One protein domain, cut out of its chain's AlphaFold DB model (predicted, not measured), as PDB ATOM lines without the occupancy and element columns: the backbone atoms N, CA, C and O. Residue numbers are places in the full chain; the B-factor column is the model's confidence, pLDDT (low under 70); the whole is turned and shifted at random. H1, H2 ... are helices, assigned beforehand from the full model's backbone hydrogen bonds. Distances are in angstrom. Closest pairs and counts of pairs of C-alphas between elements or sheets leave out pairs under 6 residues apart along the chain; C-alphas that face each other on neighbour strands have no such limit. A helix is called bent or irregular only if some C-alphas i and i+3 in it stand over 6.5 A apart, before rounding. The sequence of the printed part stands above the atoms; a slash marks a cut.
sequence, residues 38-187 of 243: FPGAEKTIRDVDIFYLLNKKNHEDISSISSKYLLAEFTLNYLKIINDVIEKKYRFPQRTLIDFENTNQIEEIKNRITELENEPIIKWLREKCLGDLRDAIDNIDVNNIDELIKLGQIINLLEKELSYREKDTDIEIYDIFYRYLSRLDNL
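AT A GLANCE: This is residues 38 to 187 of the 243 residues of an uncharacterized protein of Candidatus Methanoperedens sp. BLZ1 (UniProt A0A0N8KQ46). A loose bundle of four nearly aligned helices, with the long H2 side by side with H5b and H6, and H7 folded back along H6, has an arm at each end of H2. H1 meets the beginning of H2 at a corner, and residues 38 to 47 stick out from there; beyond the other end of H2, H3 and H4 make a second arm, in which residues 101 to 108 stick out, before the bent helix H5 runs back along H2. The printed part has 150 residues with seven named helices, H1 to H7 in chain order, and no named strand: all helix. The whole is loose and elongated, with a radius of gyration of the C-alphas of 19.7 A and spans of 61 by 40 by 28 A.

HOW THE PARTS SIT: H1, residues 41 to 54, and H2, residues 56 to 90, touch only at the corner, at a steep tilt of 45 degrees, with the C-alphas of Tyr 52 and His 59 closest at 5.9 A. H3, residues 97 to 100, and H4, residues 103 to 117, only just touch, only at the corner, with 3 pairs of C-alphas within 8 A, the closest being Phe 100 and Ile 106 at 5.8 A. H5, residues 120 to 139, was assigned as one helix by its hydrogen bonds but is bent: C-alphas 127 and 130 are 7.3 A apart, and its arms H5a, residues 120 to 127, and H5b, residues 130 to 139, stand at 35.0 degrees, only just a steep tilt. H5a is close to H4 but not clearly touching, about perpendicular at 89 degrees, with the C-alphas of Glu 117 and Lys 123 closest at 6.4 A; H5a and H2 are near each other. H5b touches residues 68 to 75 of H2 at a shallow tilt of 8 degrees, opposite ways, closest at the C-alphas of Lys 68 and Ile 137, 5.3 A. H6, residues 145 to 164, touches H2, the hub, at a shallow tilt of 12 degrees, the same way, closest at the C-alphas of Ser 63 and Ile 145, 6.0 A. H7, residues 173 to 185, forms a helical hairpin with H6, the closest C-alphas being those of Ile 154 and Arg 183, 7.0 A. Every O i to N i+4 pair is within hydrogen-bond range in H2, H4, H5a, H5b, H6 and H7, and 9 of 10 are in H1; H3 is too short for such a pair.

IN THESE COORDINATES: H1 begins at C-alpha 41 (-44.674, -21.719, 38.776) and is 20.2 A long. H2 is 51.0 A long and ends at C-alpha 90 (-4.262, -18.442, 33.718). H4 measures 21.1 A, H6 28.5 A and H7 19.0 A, ending at C-alpha 185 (-23.744, -43.086, 23.373).

THE WHOLE: The C-alphas farthest apart, those of Leu 54 and Asn 104, are 61.5 A apart. The printed part has no cut and no long link. Its mean pLDDT is 73.4; 43 residues are under 70, among them 38 to 59, 91 to 100 and 165 to 171.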
ATOM      1  N   PHE A  38     -40.690 -18.202  40.129       44.88
ATOM      2  CA  PHE A  38     -41.316 -17.256  39.202       44.88
ATOM      3  C   PHE A  38     -42.844 -17.223  39.391       44.88
ATOM      4  O   PHE A  38     -43.438 -18.230  39.796       44.88
ATOM      5  N   PRO A  39     -43.509 -16.079  39.132       36.59
ATOM      6  CA  PRO A  39     -44.962 -15.977  39.243       36.59
ATOM      7  C   PRO A  39     -45.661 -16.997  38.334       36.59
ATOM      8  O   PRO A  39     -45.433 -17.012  37.129       36.59
ATOM      9  N   GLY A  40     -46.515 -17.849  38.908       43.84
ATOM     10  CA  GLY A  40     -47.245 -18.892  38.172       43.84
ATOM     11  C   GLY A  40     -46.590 -20.278  38.163       43.84
ATOM     12  O   GLY A  40     -47.229 -21.217  37.696       43.84
ATOM     13  N   ALA A  41     -45.393 -20.441  38.740       46.38
ATOM     14  CA  ALA A  41     -44.674 -21.719  38.776       46.38
ATOM     15  C   ALA A  41     -45.514 -22.879  39.344       46.38
ATOM     16  O   ALA A  41     -45.527 -23.960  38.769       46.38
ATOM     17  N   GLU A  42     -46.285 -22.656  40.414       48.53
ATOM     18  CA  GLU A  42     -47.146 -23.696  41.004       48.53
ATOM     19  C   GLU A  42     -48.279 -24.150  40.076       48.53
ATOM     20  O   GLU A  42     -48.647 -25.325  40.078       48.53
ATOM     21  N   LYS A  43     -48.834 -23.230  39.277       47.47
ATOM     22  CA  LYS A  43     -49.875 -23.555  38.297       47.47
ATOM     23  C   LYS A  43     -49.270 -24.309  37.116       47.47
ATOM     24  O   LYS A  43     -49.806 -25.336  36.732       47.47
ATOM     25  N   THR A  44     -48.128 -23.849  36.607       45.53
ATOM     26  CA  THR A  44     -47.403 -24.508  35.515       45.53
ATOM     27  C   THR A  44     -46.973 -25.925  35.891       45.53
ATOM     28  O   THR A  44     -47.184 -26.839  35.106       45.53
ATOM     29  N   ILE A  45     -46.437 -26.127  37.100       51.97
ATOM     30  CA  ILE A  45     -46.078 -27.460  37.613       51.97
ATOM     31  C   ILE A  45     -47.320 -28.356  37.668       51.97
ATOM     32  O   ILE A  45     -47.302 -29.458  37.136       51.97
ATOM     33  N   ARG A  46     -48.432 -27.854  38.218       47.50
ATOM     34  CA  ARG A  46     -49.691 -28.607  38.304       47.50
ATOM     35  C   ARG A  46     -50.269 -28.959  36.930       47.50
ATOM     36  O   ARG A  46     -50.770 -30.063  36.753       47.50
ATOM     37  N   ASP A  47     -50.219 -28.038  35.973       44.44
ATOM     38  CA  ASP A  47     -50.714 -28.272  34.616       44.44
ATOM     39  C   ASP A  47     -49.844 -29.330  33.910       44.44
ATOM     40  O   ASP A  47     -50.387 -30.241  33.288       44.44
ATOM     41  N   VAL A  48     -48.517 -29.288  34.082       47.72
ATOM     42  CA  VAL A  48     -47.581 -30.316  33.587       47.72
ATOM     43  C   VAL A  48     -47.849 -31.680  34.231       47.72
ATOM     44  O   VAL A  48     -47.932 -32.674  33.511       47.72
ATOM     45  N   ASP A  49     -48.078 -31.731  35.545       47.38
ATOM     46  CA  ASP A  49     -48.427 -32.962  36.269       47.38
ATOM     47  C   ASP A  49     -49.764 -33.557  35.784       47.38
ATOM     48  O   ASP A  49     -49.920 -34.772  35.671       47.38
ATOM     49  N   ILE A  50     -50.744 -32.710  35.453       44.34
ATOM     50  CA  ILE A  50     -52.039 -33.136  34.901       44.34
ATOM     51  C   ILE A  50     -51.882 -33.632  33.457       44.34
ATOM     52  O   ILE A  50     -52.454 -34.661  33.096       44.34
ATOM     53  N   PHE A  51     -51.098 -32.942  32.624       43.19
ATOM     54  CA  PHE A  51     -50.832 -33.376  31.250       43.19
ATOM     55  C   PHE A  51     -50.042 -34.683  31.201       43.19
ATOM     56  O   PHE A  51     -50.333 -35.518  30.340       43.19
ATOM     57  N   TYR A  52     -49.126 -34.892  32.148       44.28
ATOM     58  CA  TYR A  52     -48.414 -36.150  32.353       44.28
ATOM     59  C   TYR A  52     -49.372 -37.327  32.570       44.28
ATOM     60  O   TYR A  52     -49.149 -38.398  32.031       44.28
ATOM     61  N   LEU A  53     -50.481 -37.139  33.287       46.44
ATOM     62  CA  LEU A  53     -51.417 -38.224  33.604       46.44
ATOM     63  C   LEU A  53     -52.393 -38.591  32.468       46.44
ATOM     64  O   LEU A  53     -53.056 -39.623  32.552       46.44
ATOM     65  N   LEU A  54     -52.534 -37.760  31.428       41.41
ATOM     66  CA  LEU A  54     -53.682 -37.834  30.509       41.41
ATOM     67  C   LEU A  54     -53.396 -38.424  29.119       41.41
ATOM     68  O   LEU A  54     -54.356 -38.731  28.408       41.41
ATOM     69  N   ASN A  55     -52.141 -38.581  28.678       47.53
ATOM     70  CA  ASN A  55     -51.879 -39.012  27.297       47.53
ATOM     71  C   ASN A  55     -50.480 -39.618  27.096       47.53
ATOM     72  O   ASN A  55     -49.478 -38.993  27.429       47.53
ATOM     73  N   LYS A  56     -50.395 -40.781  26.434       50.59
ATOM     74  CA  LYS A  56     -49.124 -41.408  26.018       50.59
ATOM     75  C   LYS A  56     -48.264 -40.481  25.146       50.59
ATOM     76  O   LYS A  56     -47.053 -40.455  25.311       50.59
ATOM     77  N   LYS A  57     -48.902 -39.639  24.325       51.41
ATOM     78  CA  LYS A  57     -48.227 -38.601  23.531       51.41
ATOM     79  C   LYS A  57     -47.620 -37.480  24.394       51.41
ATOM     80  O   LYS A  57     -46.586 -36.932  24.045       51.41
ATOM     81  N   ASN A  58     -48.211 -37.186  25.556       64.19
ATOM     82  CA  ASN A  58     -47.645 -36.217  26.497       64.19
ATOM     83  C   ASN A  58     -46.463 -36.808  27.274       64.19
ATOM     84  O   ASN A  58     -45.581 -36.057  27.663       64.19
ATOM     85  N   HIS A  59     -46.424 -38.125  27.513       64.56
ATOM     86  CA  HIS A  59     -45.264 -38.758  28.148       64.56
ATOM     87  C   HIS A  59     -44.009 -38.644  27.277       64.56
ATOM     88  O   HIS A  59     -42.945 -38.343  27.811       64.56
ATOM     89  N   GLU A  60     -44.145 -38.827  25.962       70.56
ATOM     90  CA  GLU A  60     -43.068 -38.608  24.984       70.56
ATOM     91  C   GLU A  60     -42.613 -37.140  24.997       70.56
ATOM     92  O   GLU A  60     -41.444 -36.858  25.265       70.56
ATOM     93  N   ASP A  61     -43.546 -36.191  24.844       71.88
ATOM     94  CA  ASP A  61     -43.234 -34.754  24.839       71.88
ATOM     95  C   ASP A  61     -42.593 -34.284  26.163       71.88
ATOM     96  O   ASP A  61     -41.610 -33.541  26.164       71.88
ATOM     97  N   ILE A  62     -43.108 -34.737  27.312       69.50
ATOM     98  CA  ILE A  62     -42.573 -34.391  28.639       69.50
ATOM     99  C   ILE A  62     -41.201 -35.024  28.859       69.50
ATOM    100  O   ILE A  62     -40.329 -34.365  29.428       69.50
ATOM    101  N   SER A  63     -40.975 -36.259  28.407       75.44
ATOM    102  CA  SER A  63     -39.665 -36.915  28.524       75.44
ATOM    103  C   SER A  63     -38.624 -36.217  27.646       75.44
ATOM    104  O   SER A  63     -37.509 -35.946  28.103       75.44
ATOM    105  N   SER A  64     -39.018 -35.805  26.439       79.12
ATOM    106  CA  SER A  64     -38.175 -35.028  25.527       79.12
ATOM    107  C   SER A  64     -37.828 -33.650  26.104       79.12
ATOM    108  O   SER A  64     -36.663 -33.259  26.151       79.12
ATOM    109  N   ILE A  65     -38.806 -32.912  26.637       76.94
ATOM    110  CA  ILE A  65     -38.548 -31.608  27.269       76.94
ATOM    111  C   ILE A  65     -37.673 -31.767  28.522       76.94
ATOM    112  O   ILE A  65     -36.722 -31.006  28.721       76.94
ATOM    113  N   SER A  66     -37.969 -32.759  29.365       73.75
ATOM    114  CA  SER A  66     -37.253 -32.972  30.628       73.75
ATOM    115  C   SER A  66     -35.802 -33.391  30.406       73.75
ATOM    116  O   SER A  66     -34.915 -32.914  31.110       73.75
ATOM    117  N   SER A  67     -35.535 -34.239  29.410       78.00
ATOM    118  CA  SER A  67     -34.170 -34.651  29.069       78.00
ATOM    119  C   SER A  67     -33.315 -33.467  28.614       78.00
ATOM    120  O   SER A  67     -32.215 -33.273  29.133       78.00
ATOM    121  N   LYS A  68     -33.854 -32.607  27.740       82.50
ATOM    122  CA  LYS A  68     -33.188 -31.370  27.304       82.50
ATOM    123  C   LYS A  68     -32.882 -30.438  28.469       82.50
ATOM    124  O   LYS A  68     -31.789 -29.878  28.536       82.50
ATOM    125  N   TYR A  69     -33.817 -30.303  29.409       79.00
ATOM    126  CA  TYR A  69     -33.599 -29.517  30.622       79.00
ATOM    127  C   TYR A  69     -32.445 -30.078  31.472       79.00
ATOM    128  O   TYR A  69     -31.549 -29.324  31.850       79.00
ATOM    129  N   LEU A  70     -32.426 -31.392  31.727       77.75
ATOM    130  CA  LEU A  70     -31.364 -32.048  32.504       77.75
ATOM    131  C   LEU A  70     -29.982 -31.869  31.863       77.75
ATOM    132  O   LEU A  70     -29.012 -31.547  32.552       77.75
ATOM    133  N   LEU A  71     -29.891 -32.039  30.542       82.69
ATOM    134  CA  LEU A  71     -28.643 -31.856  29.803       82.69
ATOM    135  C   LEU A  71     -28.166 -30.404  29.817       82.69
ATOM    136  O   LEU A  71     -26.975 -30.155  30.005       82.69
ATOM    137  N   ALA A  72     -29.077 -29.442  29.649       80.94
ATOM    138  CA  ALA A  72     -28.743 -28.024  29.709       80.94
ATOM    139  C   ALA A  72     -28.231 -27.626  31.102       80.94
ATOM    140  O   ALA A  72     -27.228 -26.921  31.215       80.94
ATOM    141  N   GLU A  73     -28.874 -28.115  32.163       82.12
ATOM    142  CA  GLU A  73     -28.445 -27.868  33.539       82.12
ATOM    143  C   GLU A  73     -27.043 -28.428  33.810       82.12
ATOM    144  O   GLU A  73     -26.168 -27.705  34.298       82.12
ATOM    145  N   PHE A  74     -26.800 -29.685  33.431       83.75
ATOM    146  CA  PHE A  74     -25.480 -30.300  33.545       83.75
ATOM    147  C   PHE A  74     -24.419 -29.528  32.754       83.75
ATOM    148  O   PHE A  74     -23.354 -29.215  33.284       83.75
ATOM    149  N   THR A  75     -24.729 -29.172  31.506       86.19
ATOM    150  CA  THR A  75     -23.838 -28.426  30.608       86.19
ATOM    151  C   THR A  75     -23.412 -27.097  31.225       86.19
ATOM    152  O   THR A  75     -22.225 -26.773  31.238       86.19
ATOM    153  N   LEU A  76     -24.351 -26.339  31.796       86.00
ATOM    154  CA  LEU A  76     -24.047 -25.073  32.465       86.00
ATOM    155  C   LEU A  76     -23.143 -25.271  33.686       86.00
ATOM    156  O   LEU A  76     -22.180 -24.522  33.863       86.00
ATOM    157  N   ASN A  77     -23.417 -26.287  34.507       82.25
ATOM    158  CA  ASN A  77     -22.575 -26.607  35.662       82.25
ATOM    159  C   ASN A  77     -21.159 -27.018  35.232       82.25
ATOM    160  O   ASN A  77     -20.178 -26.547  35.809       82.25
ATOM    161  N   TYR A  78     -21.046 -27.841  34.191       85.75
ATOM    162  CA  TYR A  78     -19.771 -28.272  33.629       85.75
ATOM    163  C   TYR A  78     -18.949 -27.087  33.098       85.75
ATOM    164  O   TYR A  78     -17.784 -26.922  33.468       85.75
ATOM    165  N   LEU A  79     -19.565 -26.202  32.304       87.44
ATOM    166  CA  LEU A  79     -18.914 -25.002  31.766       87.44
ATOM    167  C   LEU A  79     -18.479 -24.026  32.861       87.44
ATOM    168  O   LEU A  79     -17.405 -23.431  32.759       87.44
ATOM    169  N   LYS A  80     -19.264 -23.886  33.933       85.38
ATOM    170  CA  LYS A  80     -18.877 -23.073  35.089       85.38
ATOM    171  C   LYS A  80     -17.583 -23.586  35.726       85.38
ATOM    172  O   LYS A  80     -16.681 -22.802  35.994       85.38
ATOM    173  N   ILE A  81     -17.460 -24.901  35.901       85.12
ATOM    174  CA  ILE A  81     -16.252 -25.516  36.468       85.12
ATOM    175  C   ILE A  81     -15.054 -25.334  35.528       85.12
ATOM    176  O   ILE A  81     -13.949 -25.053  35.992       85.12
ATOM    177  N   ILE A  82     -15.250 -25.458  34.211       82.94
ATOM    178  CA  ILE A  82     -14.200 -25.152  33.230       82.94
ATOM    179  C   ILE A  82     -13.727 -23.707  33.379       82.94
ATOM    180  O   ILE A  82     -12.518 -23.467  33.418       82.94
ATOM    181  N   ASN A  83     -14.660 -22.761  33.484       82.81
ATOM    182  CA  ASN A  83     -14.329 -21.355  33.659       82.81
ATOM    183  C   ASN A  83     -13.481 -21.143  34.923       82.81
ATOM    184  O   ASN A  83     -12.410 -20.547  34.843       82.81
ATOM    185  N   ASP A  84     -13.870 -21.744  36.051       82.25
ATOM    186  CA  ASP A  84     -13.103 -21.674  37.301       82.25
ATOM    187  C   ASP A  84     -11.680 -22.254  37.151       82.25
ATOM    188  O   ASP A  84     -10.720 -21.752  37.744       82.25
ATOM    189  N   VAL A  85     -11.507 -23.319  36.359       79.94
ATOM    190  CA  VAL A  85     -10.191 -23.922  36.081       79.94
ATOM    191  C   VAL A  85      -9.319 -23.001  35.242       79.94
ATOM    192  O   VAL A  85      -8.134 -22.843  35.546       79.94
ATOM    193  N   ILE A  86      -9.887 -22.390  34.204       77.31
ATOM    194  CA  ILE A  86      -9.181 -21.439  33.344       77.31
ATOM    195  C   ILE A  86      -8.780 -20.209  34.158       77.31
ATOM    196  O   ILE A  86      -7.613 -19.816  34.132       77.31
ATOM    197  N   GLU A  87      -9.698 -19.652  34.949       77.94
ATOM    198  CA  GLU A  87      -9.418 -18.512  35.824       77.94
ATOM    199  C   GLU A  87      -8.270 -18.816  36.794       77.94
ATOM    200  O   GLU A  87      -7.331 -18.025  36.902       77.94
ATOM    201  N   LYS A  88      -8.278 -19.991  37.442       77.62
ATOM    202  CA  LYS A  88      -7.206 -20.409  38.363       77.62
ATOM    203  C   LYS A  88      -5.868 -20.625  37.654       77.62
ATOM    204  O   LYS A  88      -4.834 -20.198  38.171       77.62
ATOM    205  N   LYS A  89      -5.867 -21.290  36.494       75.75
ATOM    206  CA  LYS A  89      -4.641 -21.660  35.767       75.75
ATOM    207  C   LYS A  89      -3.972 -20.453  35.113       75.75
ATOM    208  O   LYS A  89      -2.758 -20.304  35.215       75.75
ATOM    209  N   TYR A  90      -4.760 -19.585  34.487       72.12
ATOM    210  CA  TYR A  90      -4.262 -18.442  33.718       72.12
ATOM    211  C   TYR A  90      -4.343 -17.113  34.486       72.12
ATOM    212  O   TYR A  90      -3.930 -16.077  33.965       72.12
ATOM    213  N   ARG A  91      -4.832 -17.138  35.738       68.69
ATOM    214  CA  ARG A  91      -4.960 -15.977  36.638       68.69
ATOM    215  C   ARG A  91      -5.639 -14.796  35.950       68.69
ATOM    216  O   ARG A  91      -5.112 -13.679  35.945       68.69
ATOM    217  N   PHE A  92      -6.793 -15.050  35.336       66.50
ATOM    218  CA  PHE A  92      -7.555 -13.973  34.720       66.50
ATOM    219  C   PHE A  92      -8.084 -13.027  35.797       66.50
ATOM    220  O   PHE A  92      -8.768 -13.475  36.718       66.50
ATOM    221  N   PRO A  93      -7.781 -11.722  35.717       61.06
ATOM    222  CA  PRO A  93      -8.460 -10.755  36.558       61.06
ATOM    223  C   PRO A  93      -9.935 -10.721  36.154       61.06
ATOM    224  O   PRO A  93     -10.243 -10.635  34.963       61.06
ATOM    225  N   GLN A  94     -10.839 -10.768  37.135       61.66
ATOM    226  CA  GLN A  94     -12.248 -10.484  36.877       61.66
ATOM    227  C   GLN A  94     -12.351  -9.077  36.289       61.66
ATOM    228  O   GLN A  94     -11.899  -8.108  36.899       61.66
ATOM    229  N   ARG A  95     -12.898  -8.986  35.077       66.94
ATOM    230  CA  ARG A  95     -13.132  -7.715  34.392       66.94
ATOM    231  C   ARG A  95     -14.583  -7.300  34.591       66.94
ATOM    232  O   ARG A  95     -15.495  -8.123  34.560       66.94
ATOM    233  N   THR A  96     -14.778  -6.013  34.800       65.50
ATOM    234  CA  THR A  96     -16.072  -5.356  34.961       65.50
ATOM    235  C   THR A  96     -16.448  -4.616  33.682       65.50
ATOM    236  O   THR A  96     -15.604  -4.386  32.821       65.50
ATOM    237  N   LEU A  97     -17.709  -4.194  33.555       67.56
ATOM    238  CA  LEU A  97     -18.163  -3.354  32.435       67.56
ATOM    239  C   LEU A  97     -17.326  -2.072  32.271       67.56
ATOM    240  O   LEU A  97     -17.097  -1.644  31.147       67.56
ATOM    241  N   ILE A  98     -16.813  -1.518  33.374       68.94
ATOM    242  CA  ILE A  98     -15.972  -0.312  33.388       68.94
ATOM    243  C   ILE A  98     -14.645  -0.553  32.649       68.94
ATOM    244  O   ILE A  98     -14.130   0.349  31.991       68.94
ATOM    245  N   ASP A  99     -14.117  -1.782  32.680       63.53
ATOM    246  CA  ASP A  99     -12.880  -2.126  31.969       63.53
ATOM    247  C   ASP A  99     -13.050  -2.109  30.435       63.53
ATOM    248  O   ASP A  99     -12.073  -2.016  29.691       63.53
ATOM    249  N   PHE A 100     -14.296  -2.163  29.945       65.00
ATOM    250  CA  PHE A 100     -14.629  -2.088  28.519       65.00
ATOM    251  C   PHE A 100     -14.911  -0.661  28.032       65.00
ATOM    252  O   PHE A 100     -15.136  -0.464  26.840       65.00
ATOM    253  N   GLU A 101     -14.880   0.339  28.916       72.62
ATOM    254  CA  GLU A 101     -15.039   1.753  28.551       72.62
ATOM    255  C   GLU A 101     -13.688   2.434  28.260       72.62
ATOM    256  O   GLU A 101     -13.641   3.503  27.650       72.62
ATOM    257  N   ASN A 102     -12.568   1.811  28.650       75.50
ATOM    258  CA  ASN A 102     -11.221   2.346  28.462       75.50
ATOM    259  C   ASN A 102     -10.521   1.720  27.244       75.50
ATOM    260  O   ASN A 102     -10.148   0.548  27.256       75.50
ATOM    261  N   THR A 103     -10.247   2.530  26.220       72.56
ATOM    262  CA  THR A 103      -9.647   2.096  24.947       72.56
ATOM    263  C   THR A 103      -8.316   1.355  25.105       72.56
ATOM    264  O   THR A 103      -8.063   0.397  24.380       72.56
ATOM    265  N   ASN A 104      -7.481   1.740  26.078       74.94
ATOM    266  CA  ASN A 104      -6.202   1.064  26.325       74.94
ATOM    267  C   ASN A 104      -6.398  -0.322  26.959       74.94
ATOM    268  O   ASN A 104      -5.642  -1.246  26.669       74.94
ATOM    269  N   GLN A 105      -7.427  -0.483  27.795       73.31
ATOM    270  CA  GLN A 105      -7.765  -1.773  28.399       73.31
ATOM    271  C   GLN A 105      -8.455  -2.702  27.398       73.31
ATOM    272  O   GLN A 105      -8.192  -3.900  27.413       73.31
ATOM    273  N   ILE A 106      -9.262  -2.162  26.480       78.25
ATOM    274  CA  ILE A 106      -9.828  -2.929  25.359       78.25
ATOM    275  C   ILE A 106      -8.708  -3.558  24.523       78.25
ATOM    276  O   ILE A 106      -8.793  -4.734  24.172       78.25
ATOM    277  N   GLU A 107      -7.656  -2.799  24.214       81.19
ATOM    278  CA  GLU A 107      -6.534  -3.299  23.415       81.19
ATOM    279  C   GLU A 107      -5.726  -4.370  24.172       81.19
ATOM    280  O   GLU A 107      -5.381  -5.408  23.607       81.19
ATOM    281  N   GLU A 108      -5.502  -4.178  25.478       78.50
ATOM    282  CA  GLU A 108      -4.892  -5.193  26.349       78.50
ATOM    283  C   GLU A 108      -5.725  -6.485  26.381       78.50
ATOM    284  O   GLU A 108      -5.178  -7.580  26.261       78.50
ATOM    285  N   ILE A 109      -7.055  -6.370  26.490       74.25
ATOM    286  CA  ILE A 109      -7.982  -7.510  26.475       74.25
ATOM    287  C   ILE A 109      -7.906  -8.249  25.139       74.25
ATOM    288  O   ILE A 109      -7.805  -9.473  25.138       74.25
ATOM    289  N   LYS A 110      -7.917  -7.530  24.010       80.81
ATOM    290  CA  LYS A 110      -7.817  -8.141  22.676       80.81
ATOM    291  C   LYS A 110      -6.530  -8.939  22.511       80.81
ATOM    292  O   LYS A 110      -6.601 -10.099  22.122       80.81
ATOM    293  N   ASN A 111      -5.383  -8.357  22.863       81.75
ATOM    294  CA  ASN A 111      -4.094  -9.044  22.762       81.75
ATOM    295  C   ASN A 111      -4.081 -10.328  23.599       81.75
ATOM    296  O   ASN A 111      -3.670 -11.385  23.127       81.75
ATOM    297  N   ARG A 112      -4.625 -10.258  24.816       75.19
ATOM    298  CA  ARG A 112      -4.711 -11.401  25.729       75.19
ATOM    299  C   ARG A 112      -5.677 -12.481  25.233       75.19
ATOM    300  O   ARG A 112      -5.411 -13.663  25.419       75.19
ATOM    301  N   ILE A 113      -6.779 -12.102  24.580       77.81
ATOM    302  CA  ILE A 113      -7.677 -13.046  23.897       77.81
ATOM    303  C   ILE A 113      -6.920 -13.761  22.773       77.81
ATOM    304  O   ILE A 113      -6.977 -14.982  22.706       77.81
ATOM    305  N   THR A 114      -6.173 -13.036  21.937       82.62
ATOM    306  CA  THR A 114      -5.394 -13.629  20.837       82.62
ATOM    307  C   THR A 114      -4.307 -14.588  21.333       82.62
ATOM    308  O   THR A 114      -4.076 -15.631  20.722       82.62
ATOM    309  N   GLU A 115      -3.659 -14.286  22.460       79.56
ATOM    310  CA  GLU A 115      -2.729 -15.218  23.115       79.56
ATOM    311  C   GLU A 115      -3.442 -16.509  23.542       79.56
ATOM    312  O   GLU A 115      -2.964 -17.612  23.266       79.56
ATOM    313  N   LEU A 116      -4.623 -16.376  24.150       76.19
ATOM    314  CA  LEU A 116      -5.422 -17.506  24.611       76.19
ATOM    315  C   LEU A 116      -6.053 -18.337  23.502       76.19
ATOM    316  O   LEU A 116      -6.319 -19.514  23.724       76.19
ATOM    317  N   GLU A 117      -6.321 -17.767  22.329       79.12
ATOM    318  CA  GLU A 117      -6.915 -18.519  21.218       79.12
ATOM    319  C   GLU A 117      -6.082 -19.752  20.842       79.12
ATOM    320  O   GLU A 117      -6.629 -20.746  20.365       79.12
ATOM    321  N   ASN A 118      -4.773 -19.708  21.104       80.19
ATOM    322  CA  ASN A 118      -3.849 -20.801  20.826       80.19
ATOM    323  C   ASN A 118      -3.682 -21.785  21.995       80.19
ATOM    324  O   ASN A 118      -3.037 -22.822  21.827       80.19
ATOM    325  N   GLU A 119      -4.255 -21.501  23.168       81.69
ATOM    326  CA  GLU A 119      -4.186 -22.408  24.311       81.69
ATOM    327  C   GLU A 119      -4.954 -23.705  24.011       81.69
ATOM    328  O   GLU A 119      -6.130 -23.649  23.629       81.69
ATOM    329  N   PRO A 120      -4.355 -24.893  24.234       82.19
ATOM    330  CA  PRO A 120      -4.982 -26.170  23.891       82.19
ATOM    331  C   PRO A 120      -6.383 -26.358  24.486       82.19
ATOM    332  O   PRO A 120      -7.264 -26.893  23.818       82.19
ATOM    333  N   ILE A 121      -6.605 -25.880  25.717       80.69
ATOM    334  CA  ILE A 121      -7.909 -25.965  26.389       80.69
ATOM    335  C   ILE A 121      -8.963 -25.085  25.715       80.69
ATOM    336  O   ILE A 121     -10.095 -25.519  25.533       80.69
ATOM    337  N   ILE A 122      -8.593 -23.870  25.303       81.94
ATOM    338  CA  ILE A 122      -9.495 -22.919  24.645       81.94
ATOM    339  C   ILE A 122      -9.841 -23.421  23.247       81.94
ATOM    340  O   ILE A 122     -11.011 -23.434  22.857       81.94
ATOM    341  N   LYS A 123      -8.832 -23.917  22.525       85.50
ATOM    342  CA  LYS A 123      -9.012 -24.542  21.220       85.50
ATOM    343  C   LYS A 123      -9.948 -25.748  21.302       85.50
ATOM    344  O   LYS A 123     -10.929 -25.802  20.569       85.50
ATOM    345  N   TRP A 124      -9.710 -26.669  22.238       88.50
ATOM    346  CA  TRP A 124     -10.582 -27.827  22.456       88.50
ATOM    347  C   TRP A 124     -12.017 -27.427  22.837       88.50
ATOM    348  O   TRP A 124     -12.970 -28.018  22.324       88.50
ATOM    349  N   LEU A 125     -12.189 -26.405  23.687       85.50
ATOM    350  CA  LEU A 125     -13.515 -25.910  24.064       85.50
ATOM    351  C   LEU A 125     -14.305 -25.438  22.848       85.50
ATOM    352  O   LEU A 125     -15.450 -25.844  22.651       85.50
ATOM    353  N   ARG A 126     -13.672 -24.595  22.032       84.81
ATOM    354  CA  ARG A 126     -14.285 -23.971  20.861       84.81
ATOM    355  C   ARG A 126     -14.534 -24.963  19.730       84.81
ATOM    356  O   ARG A 126     -15.589 -24.908  19.110       84.81
ATOM    357  N   GLU A 127     -13.559 -25.812  19.426       87.12
ATOM    358  CA  GLU A 127     -13.606 -26.686  18.249       87.12
ATOM    359  C   GLU A 127     -14.396 -27.972  18.488       87.12
ATOM    360  O   GLU A 127     -14.871 -28.563  17.522       87.12
ATOM    361  N   LYS A 128     -14.528 -28.416  19.744       87.62
ATOM    362  CA  LYS A 128     -15.132 -29.713  20.064       87.62
ATOM    363  C   LYS A 128     -16.157 -29.638  21.188       87.62
ATOM    364  O   LYS A 128     -17.330 -29.901  20.959       87.62
ATOM    365  N   CYS A 129     -15.739 -29.236  22.388       87.00
ATOM    366  CA  CYS A 129     -16.572 -29.361  23.587       87.00
ATOM    367  C   CYS A 129     -17.935 -28.669  23.451       87.00
ATOM    368  O   CYS A 129     -18.959 -29.259  23.776       87.00
ATOM    369  N   LEU A 130     -17.957 -27.412  22.993       89.06
ATOM    370  CA  LEU A 130     -19.198 -26.645  22.873       89.06
ATOM    371  C   LEU A 130     -20.125 -27.197  21.786       89.06
ATOM    372  O   LEU A 130     -21.341 -27.147  21.959       89.06
ATOM    373  N   GLY A 131     -19.555 -27.717  20.695       89.81
ATOM    374  CA  GLY A 131     -20.308 -28.382  19.634       89.81
ATOM    375  C   GLY A 131     -20.993 -29.637  20.162       89.81
ATOM    376  O   GLY A 131     -22.214 -29.717  20.135       89.81
ATOM    377  N   ASP A 132     -20.224 -30.541  20.764       89.31
ATOM    378  CA  ASP A 132     -20.737 -31.821  21.261       89.31
ATOM    379  C   ASP A 132     -21.753 -31.640  22.414       89.31
ATOM    380  O   ASP A 132     -22.749 -32.359  22.493       89.31
ATOM    381  N   LEU A 133     -21.547 -30.659  23.308       88.25
ATOM    382  CA  LEU A 133     -22.511 -30.336  24.374       88.25
ATOM    383  C   LEU A 133     -23.835 -29.832  23.799       88.25
ATOM    384  O   LEU A 133     -24.906 -30.230  24.259       88.25
ATOM    385  N   ARG A 134     -23.761 -28.957  22.793       89.31
ATOM    386  CA  ARG A 134     -24.946 -28.464  22.096       89.31
ATOM    387  C   ARG A 134     -25.652 -29.595  21.362       89.31
ATOM    388  O   ARG A 134     -26.864 -29.719  21.497       89.31
ATOM    389  N   ASP A 135     -24.909 -30.419  20.637       87.88
ATOM    390  CA  ASP A 135     -25.465 -31.527  19.866       87.88
ATOM    391  C   ASP A 135     -26.172 -32.536  20.770       87.88
ATOM    392  O   ASP A 135     -27.249 -33.010  20.414       87.88
ATOM    393  N   ALA A 136     -25.633 -32.803  21.962       86.12
ATOM    394  CA  ALA A 136     -26.305 -33.631  22.955       86.12
ATOM    395  C   ALA A 136     -27.645 -33.026  23.408       86.12
ATOM    396  O   ALA A 136     -28.627 -33.745  23.529       86.12
ATOM    397  N   ILE A 137     -27.728 -31.710  23.630       85.06
ATOM    398  CA  ILE A 137     -28.993 -31.054  24.012       85.06
ATOM    399  C   ILE A 137     -29.992 -31.063  22.848       85.06
ATOM    400  O   ILE A 137     -31.173 -31.360  23.039       85.06
ATOM    401  N   ASP A 138     -29.535 -30.711  21.648       85.06
ATOM    402  CA  ASP A 138     -30.409 -30.500  20.495       85.06
ATOM    403  C   ASP A 138     -30.948 -31.833  19.948       85.06
ATOM    404  O   ASP A 138     -32.122 -31.902  19.563       85.06
ATOM    405  N   ASN A 139     -30.124 -32.889  19.966       84.31
ATOM    406  CA  ASN A 139     -30.386 -34.139  19.250       84.31
ATOM    407  C   ASN A 139     -30.636 -35.365  20.139       84.31
ATOM    408  O   ASN A 139     -30.846 -36.445  19.585       84.31
ATOM    409  N   ILE A 140     -30.620 -35.259  21.476       83.50
ATOM    410  CA  ILE A 140     -30.979 -36.421  22.298       83.50
ATOM    411  C   ILE A 140     -32.452 -36.790  22.093       83.50
ATOM    412  O   ILE A 140     -33.337 -35.929  22.108       83.50
ATOM    413  N   ASP A 141     -32.703 -38.085  21.923       80.56
ATOM    414  CA  ASP A 141     -34.032 -38.638  21.695       80.56
ATOM    415  C   ASP A 141     -34.437 -39.499  22.898       80.56
ATOM    416  O   ASP A 141     -34.005 -40.641  23.039       80.56
ATOM    417  N   VAL A 142     -35.201 -38.901  23.817       79.06
ATOM    418  CA  VAL A 142     -35.727 -39.552  25.027       79.06
ATOM    419  C   VAL A 142     -37.242 -39.534  24.939       79.06
ATOM    420  O   VAL A 142     -37.873 -38.493  25.139       79.06
ATOM    421  N   ASN A 143     -37.819 -40.695  24.657       78.75
ATOM    422  CA  ASN A 143     -39.235 -40.824  24.320       78.75
ATOM    423  C   ASN A 143     -40.056 -41.454  25.445       78.75
ATOM    424  O   ASN A 143     -41.281 -41.516  25.374       78.75
ATOM    425  N   ASN A 144     -39.408 -41.928  26.506       73.81
ATOM    426  CA  ASN A 144     -40.111 -42.503  27.642       73.81
ATOM    427  C   ASN A 144     -39.433 -42.192  28.980       73.81
ATOM    428  O   ASN A 144     -38.298 -41.722  29.066       73.81
ATOM    429  N   ILE A 145     -40.181 -42.468  30.045       68.31
ATOM    430  CA  ILE A 145     -39.778 -42.182  31.421       68.31
ATOM    431  C   ILE A 145     -38.584 -43.044  31.843       68.31
ATOM    432  O   ILE A 145     -37.730 -42.560  32.581       68.31
ATOM    433  N   ASP A 146     -38.484 -44.287  31.377       72.06
ATOM    434  CA  ASP A 146     -37.381 -45.176  31.754       72.06
ATOM    435  C   ASP A 146     -36.045 -44.669  31.192       72.06
ATOM    436  O   ASP A 146     -35.040 -44.622  31.904       72.06
ATOM    437  N   GLU A 147     -36.039 -44.208  29.939       77.50
ATOM    438  CA  GLU A 147     -34.902 -43.513  29.325       77.50
ATOM    439  C   GLU A 147     -34.567 -42.214  30.065       77.50
ATOM    440  O   GLU A 147     -33.397 -41.949  30.343       77.50
ATOM    441  N   LEU A 148     -35.582 -41.434  30.458       75.50
ATOM    442  CA  LEU A 148     -35.385 -40.212  31.240       75.50
ATOM    443  C   LEU A 148     -34.750 -40.504  32.610       75.50
ATOM    444  O   LEU A 148     -33.857 -39.776  33.047       75.50
ATOM    445  N   ILE A 149     -35.172 -41.575  33.287       68.94
ATOM    446  CA  ILE A 149     -34.600 -42.008  34.568       68.94
ATOM    447  C   ILE A 149     -33.142 -42.437  34.381       68.94
ATOM    448  O   ILE A 149     -32.285 -42.007  35.158       68.94
ATOM    449  N   LYS A 150     -32.837 -43.235  33.347       74.81
ATOM    450  CA  LYS A 150     -31.457 -43.631  33.011       74.81
ATOM    451  C   LYS A 150     -30.576 -42.404  32.761       74.81
ATOM    452  O   LYS A 150     -29.479 -42.310  33.314       74.81
ATOM    453  N   LEU A 151     -31.077 -41.433  31.997       79.31
ATOM    454  CA  LEU A 151     -30.383 -40.169  31.759       79.31
ATOM    455  C   LEU A 151     -30.139 -39.412  33.072       79.31
ATOM    456  O   LEU A 151     -29.012 -39.003  33.349       79.31
ATOM    457  N   GLY A 152     -31.157 -39.283  33.924       69.62
ATOM    458  CA  GLY A 152     -31.022 -38.646  35.236       69.62
ATOM    459  C   GLY A 152     -29.972 -39.322  36.128       69.62
ATOM    460  O   GLY A 152     -29.218 -38.641  36.826       69.62
ATOM    461  N   GLN A 153     -29.862 -40.653  36.079       74.94
ATOM    462  CA  GLN A 153     -28.825 -41.401  36.797       74.94
ATOM    463  C   GLN A 153     -27.420 -41.104  36.260       74.94
ATOM    464  O   GLN A 153     -26.510 -40.875  37.057       74.94
ATOM    465  N   ILE A 154     -27.245 -41.058  34.936       79.38
ATOM    466  CA  ILE A 154     -25.972 -40.692  34.295       79.38
ATOM    467  C   ILE A 154     -25.548 -39.282  34.698       79.38
ATOM    468  O   ILE A 154     -24.407 -39.085  35.117       79.38
ATOM    469  N   ILE A 155     -26.469 -38.319  34.638       82.12
ATOM    470  CA  ILE A 155     -26.192 -36.927  35.003       82.12
ATOM    471  C   ILE A 155     -25.798 -36.816  36.477       82.12
ATOM    472  O   ILE A 155     -24.771 -36.223  36.790       82.12
ATOM    473  N   ASN A 156     -26.523 -37.473  37.383       76.19
ATOM    474  CA  ASN A 156     -26.182 -37.492  38.808       76.19
ATOM    475  C   ASN A 156     -24.795 -38.112  39.079       76.19
ATOM    476  O   ASN A 156     -24.057 -37.650  39.950       76.19
ATOM    477  N   LEU A 157     -24.410 -39.159  38.342       76.88
ATOM    478  CA  LEU A 157     -23.065 -39.735  38.443       76.88
ATOM    479  C   LEU A 157     -21.988 -38.748  37.978       76.88
ATOM    480  O   LEU A 157     -20.977 -38.593  38.662       76.88
ATOM    481  N   LEU A 158     -22.213 -38.057  36.862       81.50
ATOM    482  CA  LEU A 158     -21.283 -37.056  36.337       81.50
ATOM    483  C   LEU A 158     -21.155 -35.840  37.261       81.50
ATOM    484  O   LEU A 158     -20.048 -35.362  37.490       81.50
ATOM    485  N   GLU A 159     -22.255 -35.359  37.843       80.62
ATOM    486  CA  GLU A 159     -22.222 -34.275  38.835       80.62
ATOM    487  C   GLU A 159     -21.419 -34.670  40.080       80.62
ATOM    488  O   GLU A 159     -20.640 -33.871  40.608       80.62
ATOM    489  N   LYS A 160     -21.544 -35.925  40.524       82.19
ATOM    490  CA  LYS A 160     -20.709 -36.462  41.602       82.19
ATOM    491  C   LYS A 160     -19.237 -36.465  41.206       82.19
ATOM    492  O   LYS A 160     -18.431 -35.927  41.961       82.19
ATOM    493  N   GLU A 161     -18.883 -37.011  40.042       82.50
ATOM    494  CA  GLU A 161     -17.501 -37.006  39.532       82.50
ATOM    495  C   GLU A 161     -16.928 -35.578  39.460       82.50
ATOM    496  O   GLU A 161     -15.807 -35.343  39.913       82.50
ATOM    497  N   LEU A 162     -17.723 -34.605  39.002       79.62
ATOM    498  CA  LEU A 162     -17.345 -33.187  38.993       79.62
ATOM    499  C   LEU A 162     -17.067 -32.642  40.395       79.62
ATOM    500  O   LEU A 162     -16.086 -31.926  40.586       79.62
ATOM    501  N   SER A 163     -17.892 -32.998  41.380       78.00
ATOM    502  CA  SER A 163     -17.698 -32.576  42.772       78.00
ATOM    503  C   SER A 163     -16.489 -33.241  43.446       78.00
ATOM    504  O   SER A 163     -15.841 -32.636  44.300       78.00
ATOM    505  N   TYR A 164     -16.151 -34.477  43.061       73.19
ATOM    506  CA  TYR A 164     -15.011 -35.212  43.616       73.19
ATOM    507  C   TYR A 164     -13.665 -34.760  43.051       73.19
ATOM    508  O   TYR A 164     -12.650 -34.950  43.719       73.19
ATOM    509  N   ARG A 165     -13.644 -34.085  41.896       68.56
ATOM    510  CA  ARG A 165     -12.432 -33.484  41.317       68.56
ATOM    511  C   ARG A 165     -11.702 -32.541  42.281       68.56
ATOM    512  O   ARG A 165     -10.491 -32.382  42.197       68.56
ATOM    513  N   GLU A 166     -12.413 -31.909  43.213       61.94
ATOM    514  CA  GLU A 166     -11.777 -31.059  44.230       61.94
ATOM    515  C   GLU A 166     -10.952 -31.852  45.262       61.94
ATOM    516  O   GLU A 166     -10.185 -31.256  46.016       61.94
ATOM    517  N   LYS A 167     -11.108 -33.182  45.311       60.34
ATOM    518  CA  LYS A 167     -10.498 -34.075  46.308       60.34
ATOM    519  C   LYS A 167      -9.527 -35.096  45.716       60.34
ATOM    520  O   LYS A 167      -8.662 -35.556  46.452       60.34
ATOM    521  N   ASP A 168      -9.674 -35.439  44.438       53.03
ATOM    522  CA  ASP A 168      -8.892 -36.473  43.755       53.03
ATOM    523  C   ASP A 168      -8.187 -35.865  42.531       53.03
ATOM    524  O   ASP A 168      -8.839 -35.321  41.638       53.03
ATOM    525  N   THR A 169      -6.852 -35.880  42.522       55.84
ATOM    526  CA  THR A 169      -6.021 -35.088  41.589       55.84
ATOM    527  C   THR A 169      -5.889 -35.680  40.191       55.84
ATOM    528  O   THR A 169      -5.424 -34.983  39.291       55.84
ATOM    529  N   ASP A 170      -6.305 -36.930  39.999       57.03
ATOM    530  CA  ASP A 170      -5.970 -37.699  38.796       57.03
ATOM    531  C   ASP A 170      -7.065 -37.663  37.719       57.03
ATOM    532  O   ASP A 170      -6.883 -38.225  36.642       57.03
ATOM    533  N   ILE A 171      -8.203 -37.010  37.984       62.19
ATOM    534  CA  ILE A 171      -9.289 -36.861  37.004       62.19
ATOM    535  C   ILE A 171      -9.199 -35.481  36.355       62.19
ATOM    536  O   ILE A 171      -9.508 -34.449  36.968       62.19
ATOM    537  N   GLU A 172      -8.817 -35.455  35.080       73.50
ATOM    538  CA  GLU A 172      -8.830 -34.228  34.303       73.50
ATOM    539  C   GLU A 172     -10.255 -33.863  33.874       73.50
ATOM    540  O   GLU A 172     -11.153 -34.695  33.737       73.50
ATOM    541  N   ILE A 173     -10.487 -32.573  33.630       74.25
ATOM    542  CA  ILE A 173     -11.817 -32.088  33.239       74.25
ATOM    543  C   ILE A 173     -12.270 -32.652  31.884       74.25
ATOM    544  O   ILE A 173     -13.469 -32.809  31.649       74.25
ATOM    545  N   TYR A 174     -11.308 -33.004  31.026       80.94
ATOM    546  CA  TYR A 174     -11.538 -33.664  29.744       80.94
ATOM    547  C   TYR A 174     -12.074 -35.085  29.924       80.94
ATOM    548  O   TYR A 174     -12.946 -35.505  29.165       80.94
ATOM    549  N   ASP A 175     -11.608 -35.807  30.946       81.38
ATOM    550  CA  ASP A 175     -12.034 -37.185  31.200       81.38
ATOM    551  C   ASP A 175     -13.526 -37.242  31.511       81.38
ATOM    552  O   ASP A 175     -14.238 -38.114  31.017       81.38
ATOM    553  N   ILE A 176     -14.020 -36.276  32.290       81.69
ATOM    554  CA  ILE A 176     -15.440 -36.184  32.637       81.69
ATOM    555  C   ILE A 176     -16.285 -35.933  31.382       81.69
ATOM    556  O   ILE A 176     -17.334 -36.551  31.218       81.69
ATOM    557  N   PHE A 177     -15.812 -35.089  30.463       84.12
ATOM    558  CA  PHE A 177     -16.495 -34.844  29.193       84.12
ATOM    559  C   PHE A 177     -16.533 -36.085  28.296       84.12
ATOM    560  O   PHE A 177     -17.588 -36.437  27.773       84.12
ATOM    561  N   TYR A 178     -15.417 -36.801  28.154       84.75
ATOM    562  CA  TYR A 178     -15.401 -38.025  27.351       84.75
ATOM    563  C   TYR A 178     -16.249 -39.138  27.967       84.75
ATOM    564  O   TYR A 178     -16.925 -39.867  27.245       84.75
ATOM    565  N   ARG A 179     -16.279 -39.240  29.301       83.50
ATOM    566  CA  ARG A 179     -17.199 -40.143  30.003       83.50
ATOM    567  C   ARG A 179     -18.656 -39.731  29.821       83.50
ATOM    568  O   ARG A 179     -19.502 -40.612  29.725       83.50
ATOM    569  N   TYR A 180     -18.955 -38.433  29.782       85.75
ATOM    570  CA  TYR A 180     -20.292 -37.927  29.480       85.75
ATOM    571  C   TYR A 180     -20.754 -38.389  28.098       85.75
ATOM    572  O   TYR A 180     -21.758 -39.091  28.020       85.75
ATOM    573  N   LEU A 181     -19.982 -38.100  27.045       83.12
ATOM    574  CA  LEU A 181     -20.322 -38.526  25.683       83.12
ATOM    575  C   LEU A 181     -20.449 -40.047  25.585       83.12
ATOM    576  O   LEU A 181     -21.466 -40.556  25.137       83.12
ATOM    577  N   SER A 182     -19.473 -40.779  26.128       82.81
ATOM    578  CA  SER A 182     -19.499 -42.241  26.130       82.81
ATOM    579  C   SER A 182     -20.736 -42.813  26.833       82.81
ATOM    580  O   SER A 182     -21.295 -43.808  26.381       82.81
ATOM    581  N   ARG A 183     -21.190 -42.216  27.939       83.62
ATOM    582  CA  ARG A 183     -22.390 -42.679  28.655       83.62
ATOM    583  C   ARG A 183     -23.680 -42.329  27.920       83.62
ATOM    584  O   ARG A 183     -24.624 -43.103  28.022       83.62
ATOM    585  N   LEU A 184     -23.718 -41.209  27.200       82.75
ATOM    586  CA  LEU A 184     -24.844 -40.875  26.330       82.75
ATOM    587  C   LEU A 184     -24.924 -41.816  25.125       82.75
ATOM    588  O   LEU A 184     -26.003 -42.317  24.830       82.75
ATOM    589  N   ASP A 185     -23.794 -42.135  24.494       78.12
ATOM    590  CA  ASP A 185     -23.744 -43.086  23.373       78.12
ATOM    591  C   ASP A 185     -24.160 -44.503  23.800       78.12
ATOM    592  O   ASP A 185     -24.761 -45.250  23.031       78.12
ATOM    593  N   ASN A 186     -23.849 -44.870  25.048       70.31
ATOM    594  CA  ASN A 186     -24.216 -46.150  25.653       70.31
ATOM    595  C   ASN A 186     -25.558 -46.109  26.395       70.31
ATOM    596  O   ASN A 186     -25.871 -47.058  27.121       70.31
ATOM    597  N   LEU A 187     -26.352 -45.040  26.255       71.69
ATOM    598  CA  LEU A 187     -27.744 -45.077  26.683       71.69
ATOM    599  C   LEU A 187     -28.402 -46.144  25.807       71.69
ATOM    600  O   LEU A 187     -28.718 -45.892  24.649       71.69
TER     601      LEU A 187